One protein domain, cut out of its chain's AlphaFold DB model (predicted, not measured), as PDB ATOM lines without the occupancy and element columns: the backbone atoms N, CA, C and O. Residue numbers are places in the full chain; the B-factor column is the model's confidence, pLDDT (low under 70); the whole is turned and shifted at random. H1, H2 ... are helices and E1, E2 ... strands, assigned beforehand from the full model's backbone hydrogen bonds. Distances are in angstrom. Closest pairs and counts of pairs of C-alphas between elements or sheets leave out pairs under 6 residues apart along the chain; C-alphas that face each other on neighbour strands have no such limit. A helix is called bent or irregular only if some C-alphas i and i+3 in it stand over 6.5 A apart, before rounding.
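Overview. This is residues 244 to 365 and 374 to 439 of the 442 residues of an uncharacterized protein of Babjeviella inositovora NRRL Y-12698 (UniProt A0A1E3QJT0). Helices H1, H2, H3 and H7 pack into a core with H1 in its middle and H3 long and kinked; H5 packs on the last part of H3, with H6 on H5. The two-strand ribbon E1-E2 lies toward one end of the longest axis, the loop of residues 293 to 313 at the other. The printed part has 188 residues, with seven named helices and two named strands, antiparallel, in the order H1 H2 H3 H4 E1 E2 H5 H6 H7: mostly helix. It is only just compact, close to loose, with a radius of gyration of the C-alphas of 19.2 A and spans of 64, 44 and 29 A.

Arrangement. E1, residues 355 to 360, and E2, residues 376 to 381, are antiparallel at 153 degrees, with N 356 and O 380 within hydrogen-bond range at 2.8 A. The hub is H3, residues 314 to 339, irregular, with C-alphas 320 and 323 7.9 A apart and a kink of 71 degrees near residue 321. Its residues 328 to 336 touch H1, residues 246 to 258, at a shallow tilt of 28 degrees; the closest C-alphas are those of Ile 249 and Leu 329, 6.6 A. H3 also touches H2, residues 276 to 292, with residues 324 to 328 alone, closest at the C-alphas of Asp 279 and Arg 324, 6.5 A; H4, residues 343 to 346, with residues 333 to 337 alone, at those of Leu 336 and Val 343, 6.8 A; and H5, residues 389 to 406, with residues 334 to 339 alone, at those of Ile 334 and Leu 391, 6.2 A. H6, residues 411 to 418, touches H5; the C-alphas of Tyr 404 and Ile 414 are closest, 6.4 A. H7, residues 425 to 437, touches H1, closest at the C-alphas of Tyr 257 and Phe 426, 5.2 A. Every O i to N i+4 pair is within hydrogen-bond range in H1, H2, H5, H6 and H7, 20 of 22 in H3; H4 is too short for one.

Along the chain. H3 is 32.3 A long, H5 25.8 A and H2 24.3 A. H1 begins at C-alpha 246 (11.144, -7.729, -0.075); H7 ends at C-alpha 437 (19.170, -10.745, 15.860).

Size, cuts and confidence. The C-alphas farthest apart, those of Gly 309 and Pro 365, are 68.5 A apart. Residues 366 to 373 are not printed, with 14.0 A between C-alphas 365 and 374. The links H1 to H2 and H2 to H3 are long. The pLDDT is under 70 at residues 359 to 365, 374 to 377 and 438 to 439.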
ATOM      1  N   SER A 244       9.496  -2.908  -2.302       89.62
ATOM      2  CA  SER A 244       8.207  -3.344  -1.717       89.62
ATOM      3  C   SER A 244       7.823  -4.825  -1.888       89.62
ATOM      4  O   SER A 244       6.788  -5.237  -1.375       89.62
ATOM      5  N   LYS A 245       8.554  -5.620  -2.681       91.62
ATOM      6  CA  LYS A 245       8.403  -7.089  -2.680       91.62
ATOM      7  C   LYS A 245       9.114  -7.713  -1.483       91.62
ATOM      8  O   LYS A 245       8.566  -8.626  -0.891       91.62
ATOM      9  N   LEU A 246      10.301  -7.211  -1.150       93.75
ATOM     10  CA  LEU A 246      11.144  -7.729  -0.075       93.75
ATOM     11  C   LEU A 246      10.430  -7.576   1.264       93.75
ATOM     12  O   LEU A 246      10.143  -8.572   1.918       93.75
ATOM     13  N   SER A 247      10.013  -6.346   1.579       91.81
ATOM     14  CA  SER A 247       9.277  -6.053   2.810       91.81
ATOM     15  C   SER A 247       7.973  -6.839   2.924       91.81
ATOM     16  O   SER A 247       7.606  -7.266   4.011       91.81
ATOM     17  N   LEU A 248       7.281  -7.069   1.803       93.62
ATOM     18  CA  LEU A 248       6.041  -7.841   1.781       93.62
ATOM     19  C   LEU A 248       6.280  -9.316   2.127       93.62
ATOM     20  O   LEU A 248       5.528  -9.877   2.917       93.62
ATOM     21  N   ILE A 249       7.318  -9.928   1.551       95.12
ATOM     22  CA  ILE A 249       7.673 -11.328   1.811       95.12
ATOM     23  C   ILE A 249       8.211 -11.478   3.245       95.12
ATOM     24  O   ILE A 249       7.737 -12.364   3.949       95.12
ATOM     25  N   LYS A 250       9.104 -10.583   3.713       94.94
ATOM     26  CA  LYS A 250       9.602 -10.568   5.107       94.94
ATOM     27  C   LYS A 250       8.442 -10.459   6.098       94.94
ATOM     28  O   LYS A 250       8.302 -11.312   6.965       94.94
ATOM     29  N   LYS A 251       7.547  -9.479   5.915       94.50
ATOM     30  CA  LYS A 251       6.372  -9.295   6.783       94.50
ATOM     31  C   LYS A 251       5.463 -10.525   6.800       94.50
ATOM     32  O   LYS A 251       4.991 -10.918   7.856       94.50
ATOM     33  N   ALA A 252       5.205 -11.125   5.642       95.69
ATOM     34  CA  ALA A 252       4.370 -12.316   5.575       95.69
ATOM     35  C   ALA A 252       5.020 -13.532   6.254       95.69
ATOM     36  O   ALA A 252       4.320 -14.293   6.910       95.69
ATOM     37  N   ALA A 253       6.341 -13.691   6.136       95.19
ATOM     38  CA  ALA A 253       7.076 -14.731   6.851       95.19
ATOM     39  C   ALA A 253       6.989 -14.541   8.374       95.19
ATOM     40  O   ALA A 253       6.729 -15.508   9.076       95.19
ATOM     41  N   LEU A 254       7.112 -13.305   8.873       95.12
ATOM     42  CA  LEU A 254       6.945 -13.006  10.301       95.12
ATOM     43  C   LEU A 254       5.531 -13.337  10.804       95.12
ATOM     44  O   LEU A 254       5.394 -13.995  11.824       95.12
ATOM     45  N   ILE A 255       4.484 -12.999  10.043       95.81
ATOM     46  CA  ILE A 255       3.101 -13.381  10.395       95.81
ATOM     47  C   ILE A 255       2.933 -14.906  10.440       95.81
ATOM     48  O   ILE A 255       2.224 -15.426  11.296       95.81
ATOM     49  N   ILE A 256       3.561 -15.636   9.513       95.50
ATOM     50  CA  ILE A 256       3.538 -17.104   9.524       95.50
ATOM     51  C   ILE A 256       4.272 -17.652  10.748       95.50
ATOM     52  O   ILE A 256       3.833 -18.647  11.309       95.50
ATOM     53  N   TYR A 257       5.384 -17.037  11.143       95.25
ATOM     54  CA  TYR A 257       6.147 -17.425  12.326       95.25
ATOM     55  C   TYR A 257       5.355 -17.210  13.621       95.25
ATOM     56  O   TYR A 257       5.312 -18.106  14.458       95.25
ATOM     57  N   GLU A 258       4.668 -16.072  13.739       95.12
ATOM     58  CA  GLU A 258       3.842 -15.704  14.900       95.12
ATOM     59  C   GLU A 258       2.531 -16.500  15.008       95.12
ATOM     60  O   GLU A 258       1.845 -16.416  16.020       95.12
ATOM     61  N   PHE A 259       2.160 -17.265  13.982       95.75
ATOM     62  CA  PHE A 259       0.944 -18.072  14.002       95.75
ATOM     63  C   PHE A 259       1.071 -19.271  14.954       95.75
ATOM     64  O   PHE A 259       2.047 -20.021  14.882       95.75
ATOM     65  N   ASP A 260       0.043 -19.522  15.772       94.25
ATOM     66  CA  ASP A 260       0.046 -20.566  16.813       94.25
ATOM     67  C   ASP A 260       0.341 -21.970  16.262       94.25
ATOM     68  O   ASP A 260       1.052 -22.773  16.872       94.25
ATOM     69  N   PHE A 261      -0.124 -22.248  15.039       95.44
ATOM     70  CA  PHE A 261       0.066 -23.537  14.368       95.44
ATOM     71  C   PHE A 261       1.275 -23.575  13.422       95.44
ATOM     72  O   PHE A 261       1.448 -24.525  12.658       95.44
ATOM     73  N   SER A 262       2.167 -22.585  13.466       94.44
ATOM     74  CA  SER A 262       3.349 -22.496  12.593       94.44
ATOM     75  C   SER A 262       4.252 -23.744  12.624       94.44
ATOM     76  O   SER A 262       4.781 -24.155  11.587       94.44
ATOM     77  N   LYS A 263       4.372 -24.416  13.780       95.00
ATOM     78  CA  LYS A 263       5.182 -25.643  13.957       95.00
ATOM     79  C   LYS A 263       4.585 -26.898  13.312       95.00
ATOM     80  O   LYS A 263       5.292 -27.898  13.156       95.00
ATOM     81  N   VAL A 264       3.306 -26.881  12.933       95.06
ATOM     82  CA  VAL A 264       2.679 -27.998  12.199       95.06
ATOM     83  C   VAL A 264       2.688 -27.777  10.690       95.06
ATOM     84  O   VAL A 264       2.384 -28.700   9.936       95.06
ATOM     85  N   ILE A 265       3.082 -26.585  10.230       94.88
ATOM     86  CA  ILE A 265       3.171 -26.260   8.808       94.88
ATOM     87  C   ILE A 265       4.516 -26.764   8.266       94.88
ATOM     88  O   ILE A 265       5.568 -26.229   8.624       94.88
ATOM     89  N   PRO A 266       4.527 -27.784   7.390       93.69
ATOM     90  CA  PRO A 266       5.763 -28.287   6.807       93.69
ATOM     91  C   PRO A 266       6.384 -27.249   5.870       93.69
ATOM     92  O   PRO A 266       5.667 -26.478   5.223       93.69
ATOM     93  N   LEU A 267       7.710 -27.292   5.723       91.44
ATOM     94  CA  LEU A 267       8.382 -26.523   4.682       91.44
ATOM     95  C   LEU A 267       7.802 -26.835   3.289       91.44
ATOM     96  O   LEU A 267       7.549 -28.006   2.972       91.44
ATOM     97  N   PRO A 268       7.648 -25.812   2.432       89.81
ATOM     98  CA  PRO A 268       7.325 -26.012   1.031       89.81
ATOM     99  C   PRO A 268       8.355 -26.901   0.323       89.81
ATOM    100  O   PRO A 268       9.556 -26.802   0.604       89.81
ATOM    101  N   PRO A 269       7.919 -27.750  -0.623       82.25
ATOM    102  CA  PRO A 269       8.822 -28.616  -1.363       82.25
ATOM    103  C   PRO A 269       9.755 -27.809  -2.274       82.25
ATOM    104  O   PRO A 269       9.387 -26.768  -2.826       82.25
ATOM    105  N   THR A 270      10.958 -28.340  -2.491       81.56
ATOM    106  CA  THR A 270      11.914 -27.785  -3.453       81.56
ATOM    107  C   THR A 270      11.313 -27.793  -4.856       81.56
ATOM    108  O   THR A 270      10.892 -28.838  -5.349       81.56
ATOM    109  N   THR A 271      11.302 -26.642  -5.526       73.56
ATOM    110  CA  THR A 271      10.726 -26.481  -6.874       73.56
ATOM    111  C   THR A 271      11.774 -25.899  -7.815       73.56
ATOM    112  O   THR A 271      12.372 -24.880  -7.500       73.56
ATOM    113  N   ASP A 272      12.043 -26.529  -8.960       72.94
ATOM    114  CA  ASP A 272      13.012 -26.029  -9.957       72.94
ATOM    115  C   ASP A 272      14.410 -25.678  -9.390       72.94
ATOM    116  O   ASP A 272      15.044 -24.709  -9.806       72.94
ATOM    117  N   GLY A 273      14.896 -26.452  -8.412       74.38
ATOM    118  CA  GLY A 273      16.180 -26.202  -7.739       74.38
ATOM    119  C   GLY A 273      16.149 -25.101  -6.669       74.38
ATOM    120  O   GLY A 273      17.192 -24.777  -6.106       74.38
ATOM    121  N   HIS A 274      14.974 -24.545  -6.367       79.56
ATOM    122  CA  HIS A 274      14.749 -23.575  -5.301       79.56
ATOM    123  C   HIS A 274      14.335 -24.267  -4.009       79.56
ATOM    124  O   HIS A 274      13.279 -24.899  -3.952       79.56
ATOM    125  N   VAL A 275      15.164 -24.140  -2.975       84.12
ATOM    126  CA  VAL A 275      14.879 -24.636  -1.625       84.12
ATOM    127  C   VAL A 275      14.306 -23.478  -0.819       84.12
ATOM    128  O   VAL A 275      14.990 -22.474  -0.643       84.12
ATOM    129  N   PHE A 276      13.073 -23.614  -0.320       86.25
ATOM    130  CA  PHE A 276      12.366 -22.516   0.350       86.25
ATOM    131  C   PHE A 276      13.166 -21.914   1.510       86.25
ATOM    132  O   PHE A 276      13.328 -20.701   1.555       86.25
ATOM    133  N   ALA A 277      13.717 -22.746   2.400       85.19
ATOM    134  CA  ALA A 277      14.503 -22.275   3.542       85.19
ATOM    135  C   ALA A 277      15.734 -21.461   3.106       85.19
ATOM    136  O   ALA A 277      15.989 -20.388   3.638       85.19
ATOM    137  N   THR A 278      16.459 -21.925   2.085       87.12
ATOM    138  CA  THR A 278      17.628 -21.214   1.542       87.12
ATOM    139  C   THR A 278      17.239 -19.922   0.826       87.12
ATOM    140  O   THR A 278      17.928 -18.913   0.953       87.12
ATOM    141  N   ASP A 279      16.143 -19.933   0.066       90.94
ATOM    142  CA  ASP A 279      15.638 -18.730  -0.594       90.94
ATOM    143  C   ASP A 279      15.121 -17.704   0.431       90.94
ATOM    144  O   ASP A 279      15.243 -16.502   0.196       90.94
ATOM    145  N   LEU A 280      14.580 -18.160   1.565       92.19
ATOM    146  CA  LEU A 280      14.143 -17.298   2.658       92.19
ATOM    147  C   LEU A 280      15.329 -16.709   3.431       92.19
ATOM    148  O   LEU A 280      15.339 -15.504   3.651       92.19
ATOM    149  N   ASP A 281      16.350 -17.503   3.762       93.19
ATOM    150  CA  ASP A 281      17.585 -17.006   4.391       93.19
ATOM    151  C   ASP A 281      18.240 -15.917   3.526       93.19
ATOM    152  O   ASP A 281      18.488 -14.806   3.986       93.19
ATOM    153  N   TRP A 282      18.382 -16.179   2.222       94.19
ATOM    154  CA  TRP A 282      18.873 -15.192   1.255       94.19
ATOM    155  C   TRP A 282      18.015 -13.917   1.204       94.19
ATOM    156  O   TRP A 282      18.535 -12.811   1.039       94.19
ATOM    157  N   LEU A 283      16.688 -14.049   1.297       95.25
ATOM    158  CA  LEU A 283      15.798 -12.893   1.322       95.25
ATOM    159  C   LEU A 283      16.027 -12.055   2.584       95.25
ATOM    160  O   LEU A 283      16.048 -10.830   2.475       95.25
ATOM    161  N   PHE A 284      16.158 -12.688   3.751       95.00
ATOM    162  CA  PHE A 284      16.399 -11.992   5.015       95.00
ATOM    163  C   PHE A 284      17.765 -11.302   5.024       95.00
ATOM    164  O   PHE A 284      17.826 -10.137   5.407       95.00
ATOM    165  N   GLU A 285      18.802 -11.937   4.472       94.31
ATOM    166  CA  GLU A 285      20.103 -11.300   4.223       94.31
ATOM    167  C   GLU A 285      19.941 -10.014   3.406       94.31
ATOM    168  O   GLU A 285      20.377  -8.940   3.811       94.31
ATOM    169  N   LEU A 286      19.235 -10.101   2.274       94.94
ATOM    170  CA  LEU A 286      18.983  -8.957   1.403       94.94
ATOM    171  C   LEU A 286      18.128  -7.877   2.083       94.94
ATOM    172  O   LEU A 286      18.268  -6.696   1.773       94.94
ATOM    173  N   CYS A 287      17.211  -8.269   2.964       94.88
ATOM    174  CA  CYS A 287      16.394  -7.348   3.744       94.88
ATOM    175  C   CYS A 287      17.240  -6.570   4.756       94.88
ATOM    176  O   CYS A 287      17.141  -5.345   4.777       94.88
ATOM    177  N   ASN A 288      18.114  -7.256   5.496       93.50
ATOM    178  CA  ASN A 288      19.063  -6.635   6.421       93.50
ATOM    179  C   ASN A 288      19.978  -5.641   5.683       93.50
ATOM    180  O   ASN A 288      20.122  -4.480   6.060       93.50
ATOM    181  N   ASP A 289      20.487  -6.049   4.521       93.69
ATOM    182  CA  ASP A 289      21.264  -5.205   3.609       93.69
ATOM    183  C   ASP A 289      20.541  -3.898   3.216       93.69
ATOM    184  O   ASP A 289      21.162  -2.840   3.079       93.69
ATOM    185  N   VAL A 290      19.226  -3.975   2.981       94.81
ATOM    186  CA  VAL A 290      18.380  -2.822   2.632       94.81
ATOM    187  C   VAL A 290      18.126  -1.932   3.845       94.81
ATOM    188  O   VAL A 290      18.096  -0.712   3.686       94.81
ATOM    189  N   GLU A 291      17.931  -2.521   5.022       91.62
ATOM    190  CA  GLU A 291      17.708  -1.814   6.287       91.62
ATOM    191  C   GLU A 291      18.958  -1.017   6.699       91.62
ATOM    192  O   GLU A 291      18.848   0.159   7.051       91.62
ATOM    193  N   MET A 292      20.150  -1.591   6.509       91.25
ATOM    194  CA  MET A 292      21.433  -0.943   6.810       91.25
ATOM    195  C   MET A 292      21.843   0.138   5.795       91.25
ATOM    196  O   MET A 292      22.530   1.101   6.144       91.25
ATOM    197  N   ASP A 293      21.444   0.005   4.524       93.44
ATOM    198  CA  ASP A 293      21.770   0.976   3.474       93.44
ATOM    199  C   ASP A 293      20.605   1.199   2.489       93.44
ATOM    200  O   ASP A 293      20.647   0.775   1.323       93.44
ATOM    201  N   PRO A 294      19.547   1.917   2.908       94.44
ATOM    202  CA  PRO A 294      18.337   2.065   2.102       94.44
ATOM    203  C   PRO A 294      18.592   2.807   0.782       94.44
ATOM    204  O   PRO A 294      17.948   2.535  -0.238       94.44
ATOM    205  N   LEU A 295      19.562   3.727   0.742       95.25
ATOM    206  CA  LEU A 295      19.877   4.456  -0.485       95.25
ATOM    207  C   LEU A 295      20.581   3.601  -1.523       95.25
ATOM    208  O   LEU A 295      20.340   3.816  -2.713       95.25
ATOM    209  N   LYS A 296      21.391   2.613  -1.138       96.25
ATOM    210  CA  LYS A 296      21.955   1.660  -2.102       96.25
ATOM    211  C   LYS A 296      20.857   0.964  -2.917       96.25
ATOM    212  O   LYS A 296      21.057   0.722  -4.108       96.25
ATOM    213  N   TYR A 297      19.691   0.714  -2.317       96.38
ATOM    214  CA  TYR A 297      18.584  -0.042  -2.914       96.38
ATOM    215  C   TYR A 297      17.395   0.805  -3.397       96.38
ATOM    216  O   TYR A 297      16.398   0.258  -3.867       96.38
ATOM    217  N   HIS A 298      17.474   2.134  -3.340       96.75
ATOM    218  CA  HIS A 298      16.389   2.997  -3.803       96.75
ATOM    219  C   HIS A 298      16.308   3.078  -5.346       96.75
ATOM    220  O   HIS A 298      17.304   3.307  -6.037       96.75
ATOM    221  N   LEU A 299      15.093   2.987  -5.910       95.62
ATOM    222  CA  LEU A 299      14.820   2.952  -7.363       95.62
ATOM    223  C   LEU A 299      15.486   4.086  -8.160       95.62
ATOM    224  O   LEU A 299      15.845   3.923  -9.329       95.62
ATOM    225  N   ARG A 300      15.623   5.267  -7.552       94.69
ATOM    226  CA  ARG A 300      16.206   6.450  -8.205       94.69
ATOM    227  C   ARG A 300      17.683   6.660  -7.947       94.69
ATOM    228  O   ARG A 300      18.212   7.623  -8.505       94.69
ATOM    229  N   SER A 301      18.347   5.812  -7.171       95.12
ATOM    230  CA  SER A 301      19.709   6.085  -6.705       95.12
ATOM    231  C   SER A 301      20.698   6.337  -7.827       95.12
ATOM    232  O   SER A 301      21.412   7.334  -7.770       95.12
ATOM    233  N   THR A 302      20.652   5.550  -8.903       93.19
ATOM    234  CA  THR A 302      21.470   5.801 -10.098       93.19
ATOM    235  C   THR A 302      21.035   7.077 -10.820       93.19
ATOM    236  O   THR A 302      21.836   7.978 -11.041       93.19
ATOM    237  N   SER A 303      19.744   7.204 -11.151       91.25
ATOM    238  CA  SER A 303      19.230   8.312 -11.980       91.25
ATOM    239  C   SER A 303      19.336   9.702 -11.338       91.25
ATOM    240  O   SER A 303      19.382  10.707 -12.044       91.25
ATOM    241  N   LYS A 304      19.339   9.768 -10.004       90.56
ATOM    242  CA  LYS A 304      19.452  10.997  -9.208       90.56
ATOM    243  C   LYS A 304      20.833  11.133  -8.551       90.56
ATOM    244  O   LYS A 304      21.062  12.105  -7.834       90.56
ATOM    245  N   GLY A 305      21.727  10.165  -8.779       93.31
ATOM    246  CA  GLY A 305      23.044  10.083  -8.156       93.31
ATOM    247  C   GLY A 305      22.976  10.212  -6.636       93.31
ATOM    248  O   GLY A 305      23.714  11.022  -6.091       93.31
ATOM    249  N   LEU A 306      22.041   9.523  -5.972       94.81
ATOM    250  CA  LEU A 306      21.786   9.681  -4.530       94.81
ATOM    251  C   LEU A 306      22.871   9.043  -3.666       94.81
ATOM    252  O   LEU A 306      23.160   9.559  -2.598       94.81
ATOM    253  N   TYR A 307      23.460   7.944  -4.125       96.75
ATOM    254  CA  TYR A 307      24.353   7.093  -3.343       96.75
ATOM    255  C   TYR A 307      25.816   7.300  -3.752       96.75
ATOM    256  O   TYR A 307      26.098   7.480  -4.940       96.75
ATOM    257  N   LYS A 308      26.737   7.335  -2.776       94.00
ATOM    258  CA  LYS A 308      28.165   7.655  -2.998       94.00
ATOM    259  C   LYS A 308      28.947   6.546  -3.705       94.00
ATOM    260  O   LYS A 308      29.935   6.833  -4.372       94.00
ATOM    261  N   GLY A 309      28.518   5.296  -3.543       93.25
ATOM    262  CA  GLY A 309      29.110   4.132  -4.196       93.25
ATOM    263  C   GLY A 309      28.321   3.697  -5.428       93.25
ATOM    264  O   GLY A 309      27.627   4.489  -6.061       93.25
ATOM    265  N   THR A 310      28.385   2.404  -5.737       94.88
ATOM    266  CA  THR A 310      27.583   1.785  -6.801       94.88
ATOM    267  C   THR A 310      26.219   1.363  -6.245       94.88
ATOM    268  O   THR A 310      26.181   0.460  -5.408       94.88
ATOM    269  N   PRO A 311      25.100   1.981  -6.673       96.06
ATOM    270  CA  PRO A 311      23.771   1.549  -6.252       96.06
ATOM    271  C   PRO A 311      23.428   0.167  -6.813       96.06
ATOM    272  O   PRO A 311      23.871  -0.197  -7.907       96.06
ATOM    273  N   THR A 312      22.567  -0.572  -6.118       95.62
ATOM    274  CA  THR A 312      22.015  -1.833  -6.617       95.62
ATOM    275  C   THR A 312      21.063  -1.564  -7.780       95.62
ATOM    276  O   THR A 312      20.100  -0.802  -7.670       95.62
ATOM    277  N   ASN A 313      21.281  -2.241  -8.909       93.94
ATOM    278  CA  ASN A 313      20.332  -2.208 -10.015       93.94
ATOM    279  C   ASN A 313      19.143  -3.136  -9.721       93.94
ATOM    280  O   ASN A 313      19.227  -4.352  -9.893       93.94
ATOM    281  N   LEU A 314      18.008  -2.554  -9.325       93.00
ATOM    282  CA  LEU A 314      16.791  -3.310  -9.006       93.00
ATOM    283  C   LEU A 314      16.220  -4.100 -10.198       93.00
ATOM    284  O   LEU A 314      15.541  -5.108  -9.991       93.00
ATOM    285  N   ASN A 315      16.478  -3.677 -11.439       91.44
ATOM    286  CA  ASN A 315      16.060  -4.439 -12.618       91.44
ATOM    287  C   ASN A 315      16.919  -5.690 -12.792       91.44
ATOM    288  O   ASN A 315      16.379  -6.756 -13.076       91.44
ATOM    289  N   ASP A 316      18.234  -5.576 -12.585       92.38
ATOM    290  CA  ASP A 316      19.130  -6.732 -12.631       92.38
ATOM    291  C   ASP A 316      18.826  -7.695 -11.480       92.38
ATOM    292  O   ASP A 316      18.711  -8.892 -11.717       92.38
ATOM    293  N   LEU A 317      18.576  -7.180 -10.269       92.75
ATOM    294  CA  LEU A 317      18.149  -7.986  -9.123       92.75
ATOM    295  C   LEU A 317      16.870  -8.781  -9.438       92.75
ATOM    296  O   LEU A 317      16.822  -9.993  -9.233       92.75
ATOM    297  N   ASN A 318      15.846  -8.125 -10.002       91.12
ATOM    298  CA  ASN A 318      14.615  -8.801 -10.425       91.12
ATOM    299  C   ASN A 318      14.843  -9.774 -11.592       91.12
ATOM    300  O   ASN A 318      14.178 -10.803 -11.648       91.12
ATOM    301  N   ARG A 319      15.748  -9.482 -12.532       92.56
ATOM    302  CA  ARG A 319      16.050 -10.393 -13.647       92.56
ATOM    303  C   ARG A 319      16.757 -11.655 -13.156       92.56
ATOM    304  O   ARG A 319      16.421 -12.745 -13.604       92.56
ATOM    305  N   THR A 320      17.708 -11.503 -12.239       91.81
ATOM    306  CA  THR A 320      18.516 -12.606 -11.707       91.81
ATOM    307  C   THR A 320      17.728 -13.460 -10.713       91.81
ATOM    308  O   THR A 320      17.786 -14.684 -10.781       91.81
ATOM    309  N   HIS A 321      16.938 -12.838  -9.830       91.31
ATOM    310  CA  HIS A 321      16.254 -13.529  -8.728       91.31
ATOM    311  C   HIS A 321      14.723 -13.521  -8.838       91.31
ATOM    312  O   HIS A 321      14.027 -13.928  -7.913       91.31
ATOM    313  N   GLY A 322      14.164 -13.102  -9.977       90.69
ATOM    314  CA  GLY A 322      12.715 -12.994 -10.182       90.69
ATOM    315  C   GLY A 322      11.953 -14.292  -9.922       90.69
ATOM    316  O   GLY A 322      10.869 -14.250  -9.346       90.69
ATOM    317  N   LYS A 323      12.545 -15.438 -10.282       89.94
ATOM    318  CA  LYS A 323      11.980 -16.764  -9.992       89.94
ATOM    319  C   LYS A 323      11.951 -17.071  -8.492       89.94
ATOM    320  O   LYS A 323      10.916 -17.511  -8.010       89.94
ATOM    321  N   ARG A 324      13.022 -16.746  -7.748       90.62
ATOM    322  CA  ARG A 324      13.061 -16.878  -6.275       90.62
ATOM    323  C   ARG A 324      11.930 -16.087  -5.631       90.62
ATOM    324  O   ARG A 324      11.162 -16.634  -4.851       90.62
ATOM    325  N   PHE A 325      11.767 -14.821  -6.025       92.00
ATOM    326  CA  PHE A 325      10.683 -13.983  -5.507       92.00
ATOM    327  C   PHE A 325       9.296 -14.541  -5.827       92.00
ATOM    328  O   PHE A 325       8.432 -14.538  -4.957       92.00
ATOM    329  N   ALA A 326       9.069 -14.998  -7.062       91.06
ATOM    330  CA  ALA A 326       7.785 -15.568  -7.461       91.06
ATOM    331  C   ALA A 326       7.464 -16.848  -6.676       91.06
ATOM    332  O   ALA A 326       6.337 -17.004  -6.212       91.06
ATOM    333  N   ASN A 327       8.461 -17.711  -6.471       90.69
ATOM    334  CA  ASN A 327       8.316 -18.938  -5.697       90.69
ATOM    335  C   ASN A 327       8.011 -18.635  -4.225       90.69
ATOM    336  O   ASN A 327       7.037 -19.161  -3.699       90.69
ATOM    337  N   LEU A 328       8.769 -17.739  -3.582       93.94
ATOM    338  CA  LEU A 328       8.502 -17.321  -2.199       93.94
ATOM    339  C   LEU A 328       7.092 -16.732  -2.048       93.94
ATOM    340  O   LEU A 328       6.351 -17.144  -1.162       93.94
ATOM    341  N   LEU A 329       6.694 -15.817  -2.940       93.88
ATOM    342  CA  LEU A 329       5.353 -15.220  -2.926       93.88
ATOM    343  C   LEU A 329       4.253 -16.264  -3.098       93.88
ATOM    344  O   LEU A 329       3.229 -16.171  -2.428       93.88
ATOM    345  N   LEU A 330       4.444 -17.242  -3.986       91.94
ATOM    346  CA  LEU A 330       3.481 -18.316  -4.188       91.94
ATOM    347  C   LEU A 330       3.345 -19.178  -2.934       91.94
ATOM    348  O   LEU A 330       2.232 -19.357  -2.452       91.94
ATOM    349  N   GLN A 331       4.457 -19.678  -2.394       92.81
ATOM    350  CA  GLN A 331       4.424 -20.585  -1.245       92.81
ATOM    351  C   GLN A 331       3.859 -19.901   0.003       92.81
ATOM    352  O   GLN A 331       3.001 -20.464   0.675       92.81
ATOM    353  N   ILE A 332       4.254 -18.651   0.260       94.00
ATOM    354  CA  ILE A 332       3.664 -17.844   1.331       94.00
ATOM    355  C   ILE A 332       2.174 -17.614   1.076       94.00
ATOM    356  O   ILE A 332       1.381 -17.777   1.995       94.00
ATOM    357  N   SER A 333       1.767 -17.285  -0.158       93.62
ATOM    358  CA  SER A 333       0.346 -17.092  -0.478       93.62
ATOM    359  C   SER A 333      -0.479 -18.338  -0.157       93.62
ATOM    360  O   SER A 333      -1.570 -18.206   0.389       93.62
ATOM    361  N   ILE A 334       0.038 -19.542  -0.448       94.25
ATOM    362  CA  ILE A 334      -0.637 -20.810  -0.122       94.25
ATOM    363  C   ILE A 334      -0.873 -20.891   1.387       94.25
ATOM    364  O   ILE A 334      -2.007 -21.110   1.804       94.25
ATOM    365  N   VAL A 335       0.161 -20.652   2.193       95.12
ATOM    366  CA  VAL A 335       0.053 -20.698   3.658       95.12
ATOM    367  C   VAL A 335      -0.959 -19.666   4.168       95.12
ATOM    368  O   VAL A 335      -1.904 -20.033   4.862       95.12
ATOM    369  N   LEU A 336      -0.817 -18.396   3.771       94.56
ATOM    370  CA  LEU A 336      -1.708 -17.321   4.219       94.56
ATOM    371  C   LEU A 336      -3.177 -17.585   3.849       94.56
ATOM    372  O   LEU A 336      -4.068 -17.322   4.650       94.56
ATOM    373  N   ASN A 337      -3.445 -18.107   2.646       92.62
ATOM    374  CA  ASN A 337      -4.814 -18.377   2.206       92.62
ATOM    375  C   ASN A 337      -5.444 -19.586   2.907       92.62
ATOM    376  O   ASN A 337      -6.646 -19.559   3.142       92.62
ATOM    377  N   VAL A 338      -4.679 -20.650   3.175       94.31
ATOM    378  CA  VAL A 338      -5.222 -21.881   3.779       94.31
ATOM    379  C   VAL A 338      -5.542 -21.688   5.257       94.31
ATOM    380  O   VAL A 338      -6.543 -22.209   5.737       94.31
ATOM    381  N   PHE A 339      -4.693 -20.955   5.974       94.00
ATOM    382  CA  PHE A 339      -4.856 -20.737   7.412       94.00
ATOM    383  C   PHE A 339      -5.558 -19.419   7.751       94.00
ATOM    384  O   PHE A 339      -5.706 -19.111   8.926       94.00
ATOM    385  N   ASP A 340      -5.977 -18.644   6.746       91.25
ATOM    386  CA  ASP A 340      -6.639 -17.345   6.928       91.25
ATOM    387  C   ASP A 340      -5.846 -16.350   7.789       91.25
ATOM    388  O   ASP A 340      -6.398 -15.462   8.439       91.25
ATOM    389  N   ILE A 341      -4.517 -16.450   7.749       92.25
ATOM    390  CA  ILE A 341      -3.614 -15.562   8.480       92.25
ATOM    391  C   ILE A 341      -3.144 -14.417   7.589       92.25
ATOM    392  O   ILE A 341      -2.896 -14.574   6.392       92.25
ATOM    393  N   GLY A 342      -3.024 -13.221   8.168       85.94
ATOM    394  CA  GLY A 342      -2.529 -12.054   7.439       85.94
ATOM    395  C   GLY A 342      -3.365 -11.688   6.204       85.94
ATOM    396  O   GLY A 342      -2.808 -11.150   5.249       85.94
ATOM    397  N   VAL A 343      -4.682 -11.946   6.208       84.31
ATOM    398  CA  VAL A 343      -5.597 -11.757   5.057       84.31
ATOM    399  C   VAL A 343      -5.451 -10.380   4.400       84.31
ATOM    400  O   VAL A 343      -5.479 -10.259   3.177       84.31
ATOM    401  N   HIS A 344      -5.186  -9.340   5.195       86.62
ATOM    402  CA  HIS A 344      -4.942  -7.986   4.700       86.62
ATOM    403  C   HIS A 344      -3.777  -7.885   3.691       86.62
ATOM    404  O   HIS A 344      -3.782  -7.016   2.817       86.62
ATOM    405  N   LEU A 345      -2.773  -8.767   3.782       87.81
ATOM    406  CA  LEU A 345      -1.661  -8.835   2.837       87.81
ATOM    407  C   LEU A 345      -2.085  -9.407   1.483       87.81
ATOM    408  O   LEU A 345      -1.554  -8.975   0.460       87.81
ATOM    409  N   LEU A 346      -3.057 -10.323   1.457       85.38
ATOM    410  CA  LEU A 346      -3.538 -10.986   0.241       85.38
ATOM    411  C   LEU A 346      -4.283 -10.035  -0.709       85.38
ATOM    412  O   LEU A 346      -4.386 -10.313  -1.903       85.38
ATOM    413  N   PHE A 347      -4.719  -8.864  -0.228       83.81
ATOM    414  CA  PHE A 347      -5.224  -7.789  -1.091       83.81
ATOM    415  C   PHE A 347      -4.128  -7.135  -1.946       83.81
ATOM    416  O   PHE A 347      -4.422  -6.404  -2.896       83.81
ATOM    417  N   ASN A 348      -2.849  -7.374  -1.638       88.31
ATOM    418  CA  ASN A 348      -1.749  -6.863  -2.440       88.31
ATOM    419  C   ASN A 348      -1.654  -7.616  -3.772       88.31
ATOM    420  O   ASN A 348      -1.475  -8.830  -3.804       88.31
ATOM    421  N   SER A 349      -1.656  -6.880  -4.886       85.69
ATOM    422  CA  SER A 349      -1.615  -7.456  -6.240       85.69
ATOM    423  C   SER A 349      -0.368  -8.287  -6.558       85.69
ATOM    424  O   SER A 349      -0.330  -8.948  -7.595       85.69
ATOM    425  N   LYS A 350       0.666  -8.243  -5.707       89.50
ATOM    426  CA  LYS A 350       1.867  -9.070  -5.858       89.50
ATOM    427  C   LYS A 350       1.682 -10.509  -5.375       89.50
ATOM    428  O   LYS A 350       2.449 -11.361  -5.817       89.50
ATOM    429  N   PHE A 351       0.720 -10.782  -4.491       89.00
ATOM    430  CA  PHE A 351       0.423 -12.152  -4.087       89.00
ATOM    431  C   PHE A 351      -0.412 -12.857  -5.163       89.00
ATOM    432  O   PHE A 351      -1.397 -12.291  -5.646       89.00
ATOM    433  N   PRO A 352      -0.043 -14.088  -5.559       89.31
ATOM    434  CA  PRO A 352      -0.888 -14.904  -6.418       89.31
ATOM    435  C   PRO A 352      -2.244 -15.151  -5.753       89.31
ATOM    436  O   PRO A 352      -2.301 -15.551  -4.590       89.31
ATOM    437  N   LYS A 353      -3.326 -14.936  -6.503       88.44
ATOM    438  CA  LYS A 353      -4.679 -15.298  -6.075       88.44
ATOM    439  C   LYS A 353      -4.852 -16.804  -6.236       88.44
ATOM    440  O   LYS A 353      -4.748 -17.293  -7.358       88.44
ATOM    441  N   ILE A 354      -5.085 -17.506  -5.132       88.25
ATOM    442  CA  ILE A 354      -5.220 -18.974  -5.100       88.25
ATOM    443  C   ILE A 354      -6.689 -19.388  -5.111       88.25
ATOM    444  O   ILE A 354      -7.060 -20.359  -5.769       88.25
ATOM    445  N   PHE A 355      -7.515 -18.613  -4.416       86.50
ATOM    446  CA  PHE A 355      -8.955 -18.784  -4.349       86.50
ATOM    447  C   PHE A 355      -9.641 -17.604  -5.036       86.50
ATOM    448  O   PHE A 355      -9.185 -16.461  -4.938       86.50
ATOM    449  N   ASP A 356     -10.728 -17.889  -5.740       82.94
ATOM    450  CA  ASP A 356     -11.722 -16.890  -6.098       82.94
ATOM    451  C   ASP A 356     -12.679 -16.727  -4.916       82.94
ATOM    452  O   ASP A 356     -13.049 -17.705  -4.266       82.94
ATOM    453  N   VAL A 357     -12.998 -15.477  -4.597       76.62
ATOM    454  CA  VAL A 357     -13.878 -15.123  -3.483       76.62
ATOM    455  C   VAL A 357     -15.209 -14.703  -4.085       76.62
ATOM    456  O   VAL A 357     -15.262 -13.712  -4.815       76.62
ATOM    457  N   GLU A 358     -16.248 -15.479  -3.811       72.06
ATOM    458  CA  GLU A 358     -17.636 -15.187  -4.161       72.06
ATOM    459  C   GLU A 358     -18.372 -14.848  -2.858       72.06
ATOM    460  O   GLU A 358     -18.240 -15.574  -1.873       72.06
ATOM    461  N   THR A 359     -19.090 -13.725  -2.819       60.59
ATOM    462  CA  THR A 359     -19.959 -13.386  -1.689       60.59
ATOM    463  C   THR A 359     -21.392 -13.743  -2.057       60.59
ATOM    464  O   THR A 359     -21.933 -13.242  -3.045       60.59
ATOM    465  N   GLU A 360     -21.992 -14.660  -1.299       54.50
ATOM    466  CA  GLU A 360     -23.415 -14.970  -1.409       54.50
ATOM    467  C   GLU A 360     -24.160 -14.208  -0.313       54.50
ATOM    468  O   GLU A 360     -23.941 -14.419   0.878       54.50
ATOM    469  N   THR A 361     -25.042 -13.299  -0.722       50.38
ATOM    470  CA  THR A 361     -25.992 -12.642   0.180       50.38
ATOM    471  C   THR A 361     -27.200 -13.555   0.334       50.38
ATOM    472  O   THR A 361     -27.969 -13.753  -0.611       50.38
ATOM    473  N   THR A 362     -27.389 -14.125   1.521       50.19
ATOM    474  CA  THR A 362     -28.607 -14.866   1.856       50.19
ATOM    475  C   THR A 362     -29.719 -13.875   2.175       50.19
ATOM    476  O   THR A 362     -30.034 -13.609   3.328       50.19
ATOM    477  N   ALA A 363     -30.317 -13.292   1.137       44.97
ATOM    478  CA  ALA A 363     -31.542 -12.523   1.296       44.97
ATOM    479  C   ALA A 363     -32.714 -13.487   1.550       44.97
ATOM    480  O   ALA A 363     -33.361 -13.946   0.606       44.97
ATOM    481  N   GLU A 364     -33.008 -13.795   2.815       45.78
ATOM    482  CA  GLU A 364     -34.361 -14.213   3.183       45.78
ATOM    483  C   GLU A 364     -35.221 -12.954   3.369       45.78
ATOM    484  O   GLU A 364     -34.921 -12.127   4.230       45.78
ATOM    485  N   PRO A 365     -36.294 -12.760   2.581       40.84
ATOM    486  CA  PRO A 365     -37.201 -11.647   2.793       40.84
ATOM    487  C   PRO A 365     -38.032 -11.944   4.042       40.84
ATOM    488  O   PRO A 365     -39.050 -12.634   3.975       40.84
ATOM    489  N   ASP A 374     -25.265 -11.838   7.664       46.97
ATOM    490  CA  ASP A 374     -24.148 -12.781   7.611       46.97
ATOM    491  C   ASP A 374     -23.729 -12.974   6.141       46.97
ATOM    492  O   ASP A 374     -24.269 -13.802   5.405       46.97
ATOM    493  N   GLU A 375     -22.771 -12.172   5.673       53.84
ATOM    494  CA  GLU A 375     -22.183 -12.327   4.342       53.84
ATOM    495  C   GLU A 375     -21.374 -13.636   4.299       53.84
ATOM    496  O   GLU A 375     -20.270 -13.738   4.846       53.84
ATOM    497  N   ILE A 376     -21.914 -14.667   3.640       62.00
ATOM    498  CA  ILE A 376     -21.211 -15.942   3.474       62.00
ATOM    499  C   ILE A 376     -20.153 -15.771   2.382       62.00
ATOM    500  O   ILE A 376     -20.446 -15.629   1.192       62.00
ATOM    501  N   VAL A 377     -18.887 -15.814   2.797       67.00
ATOM    502  CA  VAL A 377     -17.729 -15.745   1.901       67.00
ATOM    503  C   VAL A 377     -17.361 -17.151   1.426       67.00
ATOM    504  O   VAL A 377     -16.765 -17.936   2.165       67.00
ATOM    505  N   ILE A 378     -17.656 -17.471   0.165       73.38
ATOM    506  CA  ILE A 378     -17.284 -18.747  -0.454       73.38
ATOM    507  C   ILE A 378     -15.928 -18.597  -1.151       73.38
ATOM    508  O   ILE A 378     -15.756 -17.803  -2.079       73.38
ATOM    509  N   LYS A 379     -14.945 -19.400  -0.727       80.75
ATOM    510  CA  LYS A 379     -13.627 -19.493  -1.370       80.75
ATOM    511  C   LYS A 379     -13.572 -20.683  -2.316       80.75
ATOM    512  O   LYS A 379     -13.538 -21.835  -1.884       80.75
ATOM    513  N   ARG A 380     -13.479 -20.419  -3.616       83.81
ATOM    514  CA  ARG A 380     -13.338 -21.455  -4.640       83.81
ATOM    515  C   ARG A 380     -11.894 -21.563  -5.107       83.81
ATOM    516  O   ARG A 380     -11.334 -20.608  -5.632       83.81
ATOM    517  N   MET A 381     -11.276 -22.731  -4.929       88.19
ATOM    518  CA  MET A 381      -9.905 -22.957  -5.396       88.19
ATOM    519  C   MET A 381      -9.833 -22.825  -6.917       88.19
ATOM    520  O   MET A 381     -10.647 -23.410  -7.639       88.19
ATOM    521  N   ARG A 382      -8.836 -22.091  -7.410       88.75
ATOM    522  CA  ARG A 382      -8.634 -21.964  -8.850       88.75
ATOM    523  C   ARG A 382      -8.110 -23.265  -9.462       88.75
ATOM    524  O   ARG A 382      -7.266 -23.927  -8.844       88.75
ATOM    525  N   PRO A 383      -8.548 -23.632 -10.681       87.31
ATOM    526  CA  PRO A 383      -8.203 -24.914 -11.295       87.31
ATOM    527  C   PRO A 383      -6.697 -25.173 -11.413       87.31
ATOM    528  O   PRO A 383      -6.261 -26.309 -11.248       87.31
ATOM    529  N   GLU A 384      -5.891 -24.135 -11.650       89.12
ATOM    530  CA  GLU A 384      -4.433 -24.249 -11.766       89.12
ATOM    531  C   GLU A 384      -3.734 -24.697 -10.472       89.12
ATOM    532  O   GLU A 384      -2.616 -25.208 -10.532       89.12
ATOM    533  N   PHE A 385      -4.385 -24.555  -9.313       89.69
ATOM    534  CA  PHE A 385      -3.843 -24.976  -8.020       89.69
ATOM    535  C   PHE A 385      -4.429 -26.297  -7.511       89.69
ATOM    536  O   PHE A 385      -3.914 -26.839  -6.536       89.69
ATOM    537  N   ALA A 386      -5.432 -26.870  -8.187       85.38
ATOM    538  CA  ALA A 386      -6.100 -28.098  -7.745       85.38
ATOM    539  C   ALA A 386      -5.132 -29.276  -7.542       85.38
ATOM    540  O   ALA A 386      -5.273 -30.039  -6.589       85.38
ATOM    541  N   ALA A 387      -4.117 -29.391  -8.402       86.38
ATOM    542  CA  ALA A 387      -3.107 -30.449  -8.347       86.38
ATOM    543  C   ALA A 387      -1.863 -30.091  -7.506       86.38
ATOM    544  O   ALA A 387      -0.872 -30.818  -7.541       86.38
ATOM    545  N   ASN A 388      -1.862 -28.966  -6.784       90.69
ATOM    546  CA  ASN A 388      -0.713 -28.563  -5.978       90.69
ATOM    547  C   ASN A 388      -0.640 -29.398  -4.685       90.69
ATOM    548  O   ASN A 388      -1.417 -29.188  -3.757       90.69
ATOM    549  N   GLU A 389       0.311 -30.333  -4.619       91.19
ATOM    550  CA  GLU A 389       0.473 -31.256  -3.483       91.19
ATOM    551  C   GLU A 389       0.699 -30.540  -2.144       91.19
ATOM    552  O   GLU A 389       0.183 -30.971  -1.114       91.19
ATOM    553  N   TYR A 390       1.446 -29.430  -2.151       92.56
ATOM    554  CA  TYR A 390       1.696 -28.659  -0.936       92.56
ATOM    555  C   TYR A 390       0.405 -28.023  -0.414       92.56
ATOM    556  O   TYR A 390       0.088 -28.171   0.763       92.56
ATOM    557  N   LEU A 391      -0.385 -27.402  -1.295       94.19
ATOM    558  CA  LEU A 391      -1.699 -26.851  -0.959       94.19
ATOM    559  C   LEU A 391      -2.634 -27.920  -0.377       94.19
ATOM    560  O   LEU A 391      -3.224 -27.688   0.674       94.19
ATOM    561  N   GLN A 392      -2.734 -29.093  -1.011       93.56
ATOM    562  CA  GLN A 392      -3.586 -30.184  -0.514       93.56
ATOM    563  C   GLN A 392      -3.162 -30.638   0.886       93.56
ATOM    564  O   GLN A 392      -3.996 -30.757   1.781       93.56
ATOM    565  N   LYS A 393      -1.854 -30.785   1.118       94.25
ATOM    566  CA  LYS A 393      -1.317 -31.127   2.439       94.25
ATOM    567  C   LYS A 393      -1.675 -30.086   3.503       94.25
ATOM    568  O   LYS A 393      -1.984 -30.450   4.634       94.25
ATOM    569  N   LEU A 394      -1.626 -28.798   3.165       95.81
ATOM    570  CA  LEU A 394      -2.002 -27.739   4.104       95.81
ATOM    571  C   LEU A 394      -3.508 -27.727   4.386       95.81
ATOM    572  O   LEU A 394      -3.893 -27.539   5.536       95.81
ATOM    573  N   ILE A 395      -4.352 -27.990   3.383       95.00
ATOM    574  CA  ILE A 395      -5.806 -28.126   3.569       95.00
ATOM    575  C   ILE A 395      -6.126 -29.286   4.516       95.00
ATOM    576  O   ILE A 395      -6.963 -29.138   5.403       95.00
ATOM    577  N   GLU A 396      -5.435 -30.421   4.388       95.19
ATOM    578  CA  GLU A 396      -5.590 -31.544   5.320       95.19
ATOM    579  C   GLU A 396      -5.201 -31.170   6.758       95.19
ATOM    580  O   GLU A 396      -5.856 -31.601   7.707       95.19
ATOM    581  N   ILE A 397      -4.141 -30.374   6.935       95.75
ATOM    582  CA  ILE A 397      -3.728 -29.882   8.257       95.75
ATOM    583  C   ILE A 397      -4.788 -28.931   8.818       95.75
ATOM    584  O   ILE A 397      -5.226 -29.127   9.949       95.75
ATOM    585  N   LYS A 398      -5.254 -27.957   8.026       96.12
ATOM    586  CA  LYS A 398      -6.314 -27.020   8.425       96.12
ATOM    587  C   LYS A 398      -7.600 -27.751   8.809       96.12
ATOM    588  O   LYS A 398      -8.139 -27.492   9.873       96.12
ATOM    589  N   SER A 399      -8.026 -28.735   8.016       95.62
ATOM    590  CA  SER A 399      -9.213 -29.543   8.318       95.62
ATOM    591  C   SER A 399      -9.081 -30.323   9.632       95.62
ATOM    592  O   SER A 399     -10.068 -30.478  10.347       95.62
ATOM    593  N   LYS A 400      -7.875 -30.791   9.988       96.12
ATOM    594  CA  LYS A 400      -7.628 -31.410  11.301       96.12
ATOM    595  C   LYS A 400      -7.701 -30.396  12.437       96.12
ATOM    596  O   LYS A 400      -8.252 -30.731  13.478       96.12
ATOM    597  N   ILE A 401      -7.142 -29.199  12.247       96.06
ATOM    598  CA  ILE A 401      -7.224 -28.106  13.228       96.06
ATOM    599  C   ILE A 401      -8.696 -27.758  13.482       96.06
ATOM    600  O   ILE A 401      -9.139 -27.814  14.625       96.06
ATOM    601  N   ASP A 402      -9.464 -27.522  12.417       95.56
ATOM    602  CA  ASP A 402     -10.890 -27.181  12.493       95.56
ATOM    603  C   ASP A 402     -11.699 -28.273  13.188       95.56
ATOM    604  O   ASP A 402     -12.479 -27.994  14.093       95.56
ATOM    605  N   HIS A 403     -11.435 -29.540  12.855       95.88
ATOM    606  CA  HIS A 403     -12.081 -30.662  13.524       95.88
ATOM    607  C   HIS A 403     -11.840 -30.668  15.041       95.88
ATOM    608  O   HIS A 403     -12.749 -30.986  15.806       95.88
ATOM    609  N   TYR A 404     -10.630 -30.337  15.501       95.94
ATOM    610  CA  TYR A 404     -10.366 -30.271  16.935       95.94
ATOM    611  C   TYR A 404     -10.989 -29.034  17.592       95.94
ATOM    612  O   TYR A 404     -11.480 -29.144  18.719       95.94
ATOM    613  N   TYR A 405     -11.048 -27.897  16.896       95.56
ATOM    614  CA  TYR A 405     -11.812 -26.741  17.369       95.56
ATOM    615  C   TYR A 405     -13.297 -27.065  17.543       95.56
ATOM    616  O   TYR A 405     -13.857 -26.760  18.595       95.56
ATOM    617  N   ASP A 406     -13.910 -27.778  16.594       95.56
ATOM    618  CA  ASP A 406     -15.306 -28.232  16.689       95.56
ATOM    619  C   ASP A 406     -15.541 -29.153  17.899       95.56
ATOM    620  O   ASP A 406     -16.640 -29.229  18.451       95.56
ATOM    621  N   MET A 407     -14.497 -29.855  18.346       95.50
ATOM    622  CA  MET A 407     -14.522 -30.680  19.553       95.50
ATOM    623  C   MET A 407     -14.271 -29.885  20.851       95.50
ATOM    624  O   MET A 407     -14.255 -30.488  21.927       95.50
ATOM    625  N   GLY A 408     -14.047 -28.568  20.777       95.38
ATOM    626  CA  GLY A 408     -13.811 -27.678  21.920       95.38
ATOM    627  C   GLY A 408     -12.377 -27.675  22.459       95.38
ATOM    628  O   GLY A 408     -12.165 -27.372  23.636       95.38
ATOM    629  N   TRP A 409     -11.397 -28.058  21.640       95.06
ATOM    630  CA  TRP A 409      -9.992 -28.152  22.046       95.06
ATOM    631  C   TRP A 409      -9.323 -26.777  22.041       95.06
ATOM    632  O   TRP A 409      -9.697 -25.906  21.262       95.06
ATOM    633  N   GLN A 410      -8.334 -26.596  22.917       95.06
ATOM    634  CA  GLN A 410      -7.499 -25.393  22.955       95.06
ATOM    635  C   GLN A 410      -6.238 -25.588  22.104       95.06
ATOM    636  O   GLN A 410      -5.796 -26.723  21.913       95.06
ATOM    637  N   ASP A 411      -5.635 -24.495  21.639       92.56
ATOM    638  CA  ASP A 411      -4.523 -24.507  20.675       92.56
ATOM    639  C   ASP A 411      -3.354 -25.404  21.100       92.56
ATOM    640  O   ASP A 411      -2.896 -26.231  20.311       92.56
ATOM    641  N   ASP A 412      -2.933 -25.329  22.367       91.69
ATOM    642  CA  ASP A 412      -1.861 -26.167  22.922       91.69
ATOM    643  C   ASP A 412      -2.175 -27.670  22.808       91.69
ATOM    644  O   ASP A 412      -1.319 -28.477  22.426       91.69
ATOM    645  N   ASP A 413      -3.420 -28.062  23.088       92.75
ATOM    646  CA  ASP A 413      -3.860 -29.453  23.000       92.75
ATOM    647  C   ASP A 413      -3.946 -29.923  21.539       92.75
ATOM    648  O   ASP A 413      -3.575 -31.059  21.218       92.75
ATOM    649  N   ILE A 414      -4.416 -29.050  20.641       92.81
ATOM    650  CA  ILE A 414      -4.469 -29.307  19.195       92.81
ATOM    651  C   ILE A 414      -3.050 -29.517  18.658       92.81
ATOM    652  O   ILE A 414      -2.784 -30.505  17.963       92.81
ATOM    653  N   MET A 415      -2.121 -28.637  19.029       91.69
ATOM    654  CA  MET A 415      -0.713 -28.700  18.646       91.69
ATOM    655  C   MET A 415      -0.045 -29.998  19.098       91.69
ATOM    656  O   MET A 415       0.645 -30.645  18.305       91.69
ATOM    657  N   LEU A 416      -0.300 -30.440  20.334       90.75
ATOM    658  CA  LEU A 416       0.205 -31.715  20.850       90.75
ATOM    659  C   LEU A 416      -0.329 -32.928  20.074       90.75
ATOM    660  O   LEU A 416       0.376 -33.929  19.934       90.75
ATOM    661  N   ARG A 417      -1.563 -32.857  19.562       91.62
ATOM    662  CA  ARG A 417      -2.207 -33.960  18.831       91.62
ATOM    663  C   ARG A 417      -1.826 -34.050  17.372       91.62
ATOM    664  O   ARG A 417      -1.667 -35.156  16.857       91.62
ATOM    665  N   ILE A 418      -1.735 -32.910  16.698       91.62
ATOM    666  CA  ILE A 418      -1.244 -32.864  15.322       91.62
ATOM    667  C   ILE A 418       0.244 -33.225  15.313       91.62
ATOM    668  O   ILE A 418       0.684 -33.974  14.440       91.62
ATOM    669  N   GLY A 419       0.975 -32.771  16.336       84.94
ATOM    670  CA  GLY A 419       2.406 -32.973  16.494       84.94
ATOM    671  C   GLY A 419       3.204 -32.040  15.589       84.94
ATOM    672  O   GLY A 419       2.802 -31.744  14.462       84.94
ATOM    673  N   SER A 420       4.362 -31.578  16.064       82.25
ATOM    674  CA  SER A 420       5.268 -30.818  15.207       82.25
ATOM    675  C   SER A 420       5.767 -31.694  14.061       82.25
ATOM    676  O   SER A 420       6.051 -32.886  14.223       82.25
ATOM    677  N   VAL A 421       5.878 -31.096  12.879       88.00
ATOM    678  CA  VAL A 421       6.472 -31.784  11.733       88.00
ATOM    679  C   VAL A 421       7.973 -31.491  11.690       88.00
ATOM    680  O   VAL A 421       8.376 -30.347  11.926       88.00
ATOM    681  N   PRO A 422       8.828 -32.485  11.381       84.44
ATOM    682  CA  PRO A 422      10.239 -32.222  11.128       84.44
ATOM    683  C   PRO A 422      10.387 -31.208   9.990       84.44
ATOM    684  O   PRO A 422       9.691 -31.322   8.978       84.44
ATOM    685  N   ASN A 423      11.313 -30.258  10.132       85.88
ATOM    686  CA  ASN A 423      11.539 -29.188   9.157       85.88
ATOM    687  C   ASN A 423      10.259 -28.369   8.869       85.88
ATOM    688  O   ASN A 423       9.805 -28.272   7.725       85.88
ATOM    689  N   ASN A 424       9.654 -27.814   9.923       92.50
ATOM    690  CA  ASN A 424       8.496 -26.919   9.831       92.50
ATOM    691  C   ASN A 424       8.905 -25.461   9.545       92.50
ATOM    692  O   ASN A 424      10.083 -25.103   9.622       92.50
ATOM    693  N   LEU A 425       7.925 -24.625   9.186       92.50
ATOM    694  CA  LEU A 425       8.154 -23.205   8.906       92.50
ATOM    695  C   LEU A 425       8.649 -22.434  10.131       92.50
ATOM    696  O   LEU A 425       9.549 -21.617   9.965       92.50
ATOM    697  N   PHE A 426       8.116 -22.717  11.326       94.88
ATOM    698  CA  PHE A 426       8.531 -22.050  12.562       94.88
ATOM    699  C   PHE A 426      10.035 -22.189  12.795       94.88
ATOM    700  O   PHE A 426      10.731 -21.185  12.762       94.88
ATOM    701  N   ASP A 427      10.554 -23.414  12.917       93.50
ATOM    702  CA  ASP A 427      11.967 -23.656  13.231       93.50
ATOM    703  C   ASP A 427      12.892 -23.044  12.165       93.50
ATOM    704  O   ASP A 427      13.986 -22.575  12.464       93.50
ATOM    705  N   ASN A 428      12.480 -23.046  10.893       92.81
ATOM    706  CA  ASN A 428      13.294 -22.474   9.820       92.81
ATOM    707  C   ASN A 428      13.320 -20.946   9.858       92.81
ATOM    708  O   ASN A 428      14.373 -20.365   9.617       92.81
ATOM    709  N   ILE A 429      12.189 -20.303  10.150       93.81
ATOM    710  CA  ILE A 429      12.140 -18.848  10.304       93.81
ATOM    711  C   ILE A 429      12.864 -18.444  11.590       93.81
ATOM    712  O   ILE A 429      13.690 -17.545  11.535       93.81
ATOM    713  N   ASP A 430      12.656 -19.158  12.697       94.69
ATOM    714  CA  ASP A 430      13.317 -18.931  13.988       94.69
ATOM    715  C   ASP A 430      14.845 -18.940  13.857       94.69
ATOM    716  O   ASP A 430      15.520 -17.995  14.247       94.69
ATOM    717  N   ASN A 431      15.400 -19.961  13.193       93.31
ATOM    718  CA  ASN A 431      16.841 -20.047  12.947       93.31
ATOM    719  C   ASN A 431      17.375 -18.872  12.108       93.31
ATOM    720  O   ASN A 431      18.506 -18.431  12.319       93.31
ATOM    721  N   ILE A 432      16.584 -18.374  11.152       93.38
ATOM    722  CA  ILE A 432      16.929 -17.184  10.364       93.38
ATOM    723  C   ILE A 432      16.878 -15.940  11.259       93.38
ATOM    724  O   ILE A 432      17.805 -15.139  11.224       93.38
ATOM    725  N   LEU A 433      15.838 -15.779  12.079       91.25
ATOM    726  CA  LEU A 433      15.704 -14.636  12.984       91.25
ATOM    727  C   LEU A 433      16.846 -14.586  13.997       91.25
ATOM    728  O   LEU A 433      17.521 -13.567  14.069       91.25
ATOM    729  N   ILE A 434      17.165 -15.701  14.660       91.75
ATOM    730  CA  ILE A 434      18.292 -15.802  15.605       91.75
ATOM    731  C   ILE A 434      19.610 -15.380  14.945       91.75
ATOM    732  O   ILE A 434      20.410 -14.662  15.546       91.75
ATOM    733  N   LYS A 435      19.842 -15.806  13.695       89.38
ATOM    734  CA  LYS A 435      21.036 -15.428  12.932       89.38
ATOM    735  C   LYS A 435      21.145 -13.906  12.788       89.38
ATOM    736  O   LYS A 435      22.226 -13.379  13.013       89.38
ATOM    737  N   TYR A 436      20.049 -13.214  12.475       80.56
ATOM    738  CA  TYR A 436      20.059 -11.767  12.229       80.56
ATOM    739  C   TYR A 436      19.857 -10.903  13.487       80.56
ATOM    740  O   TYR A 436      20.353  -9.786  13.517       80.56
ATOM    741  N   GLU A 437      19.230 -11.413  14.548       75.69
ATOM    742  CA  GLU A 437      19.170 -10.745  15.860       75.69
ATOM    743  C   GLU A 437      20.542 -10.741  16.549       75.69
ATOM    744  O   GLU A 437      20.939  -9.752  17.159       75.69
ATOM    745  N   SER A 438      21.322 -11.820  16.398       57.31
ATOM    746  CA  SER A 438      22.672 -11.911  16.974       57.31
ATOM    747  C   SER A 438      23.706 -10.971  16.330       57.31
ATOM    748  O   SER A 438      24.783 -10.763  16.891       57.31
ATOM    749  N   GLU A 439      23.389 -10.399  15.164       53.12
ATOM    750  CA  GLU A 439      24.241  -9.442  14.450       53.12
ATOM    751  C   GLU A 439      23.998  -7.981  14.882       53.12
ATOM    752  O   GLU A 439      24.865  -7.145  14.641       53.12
TER     753      GLU A 439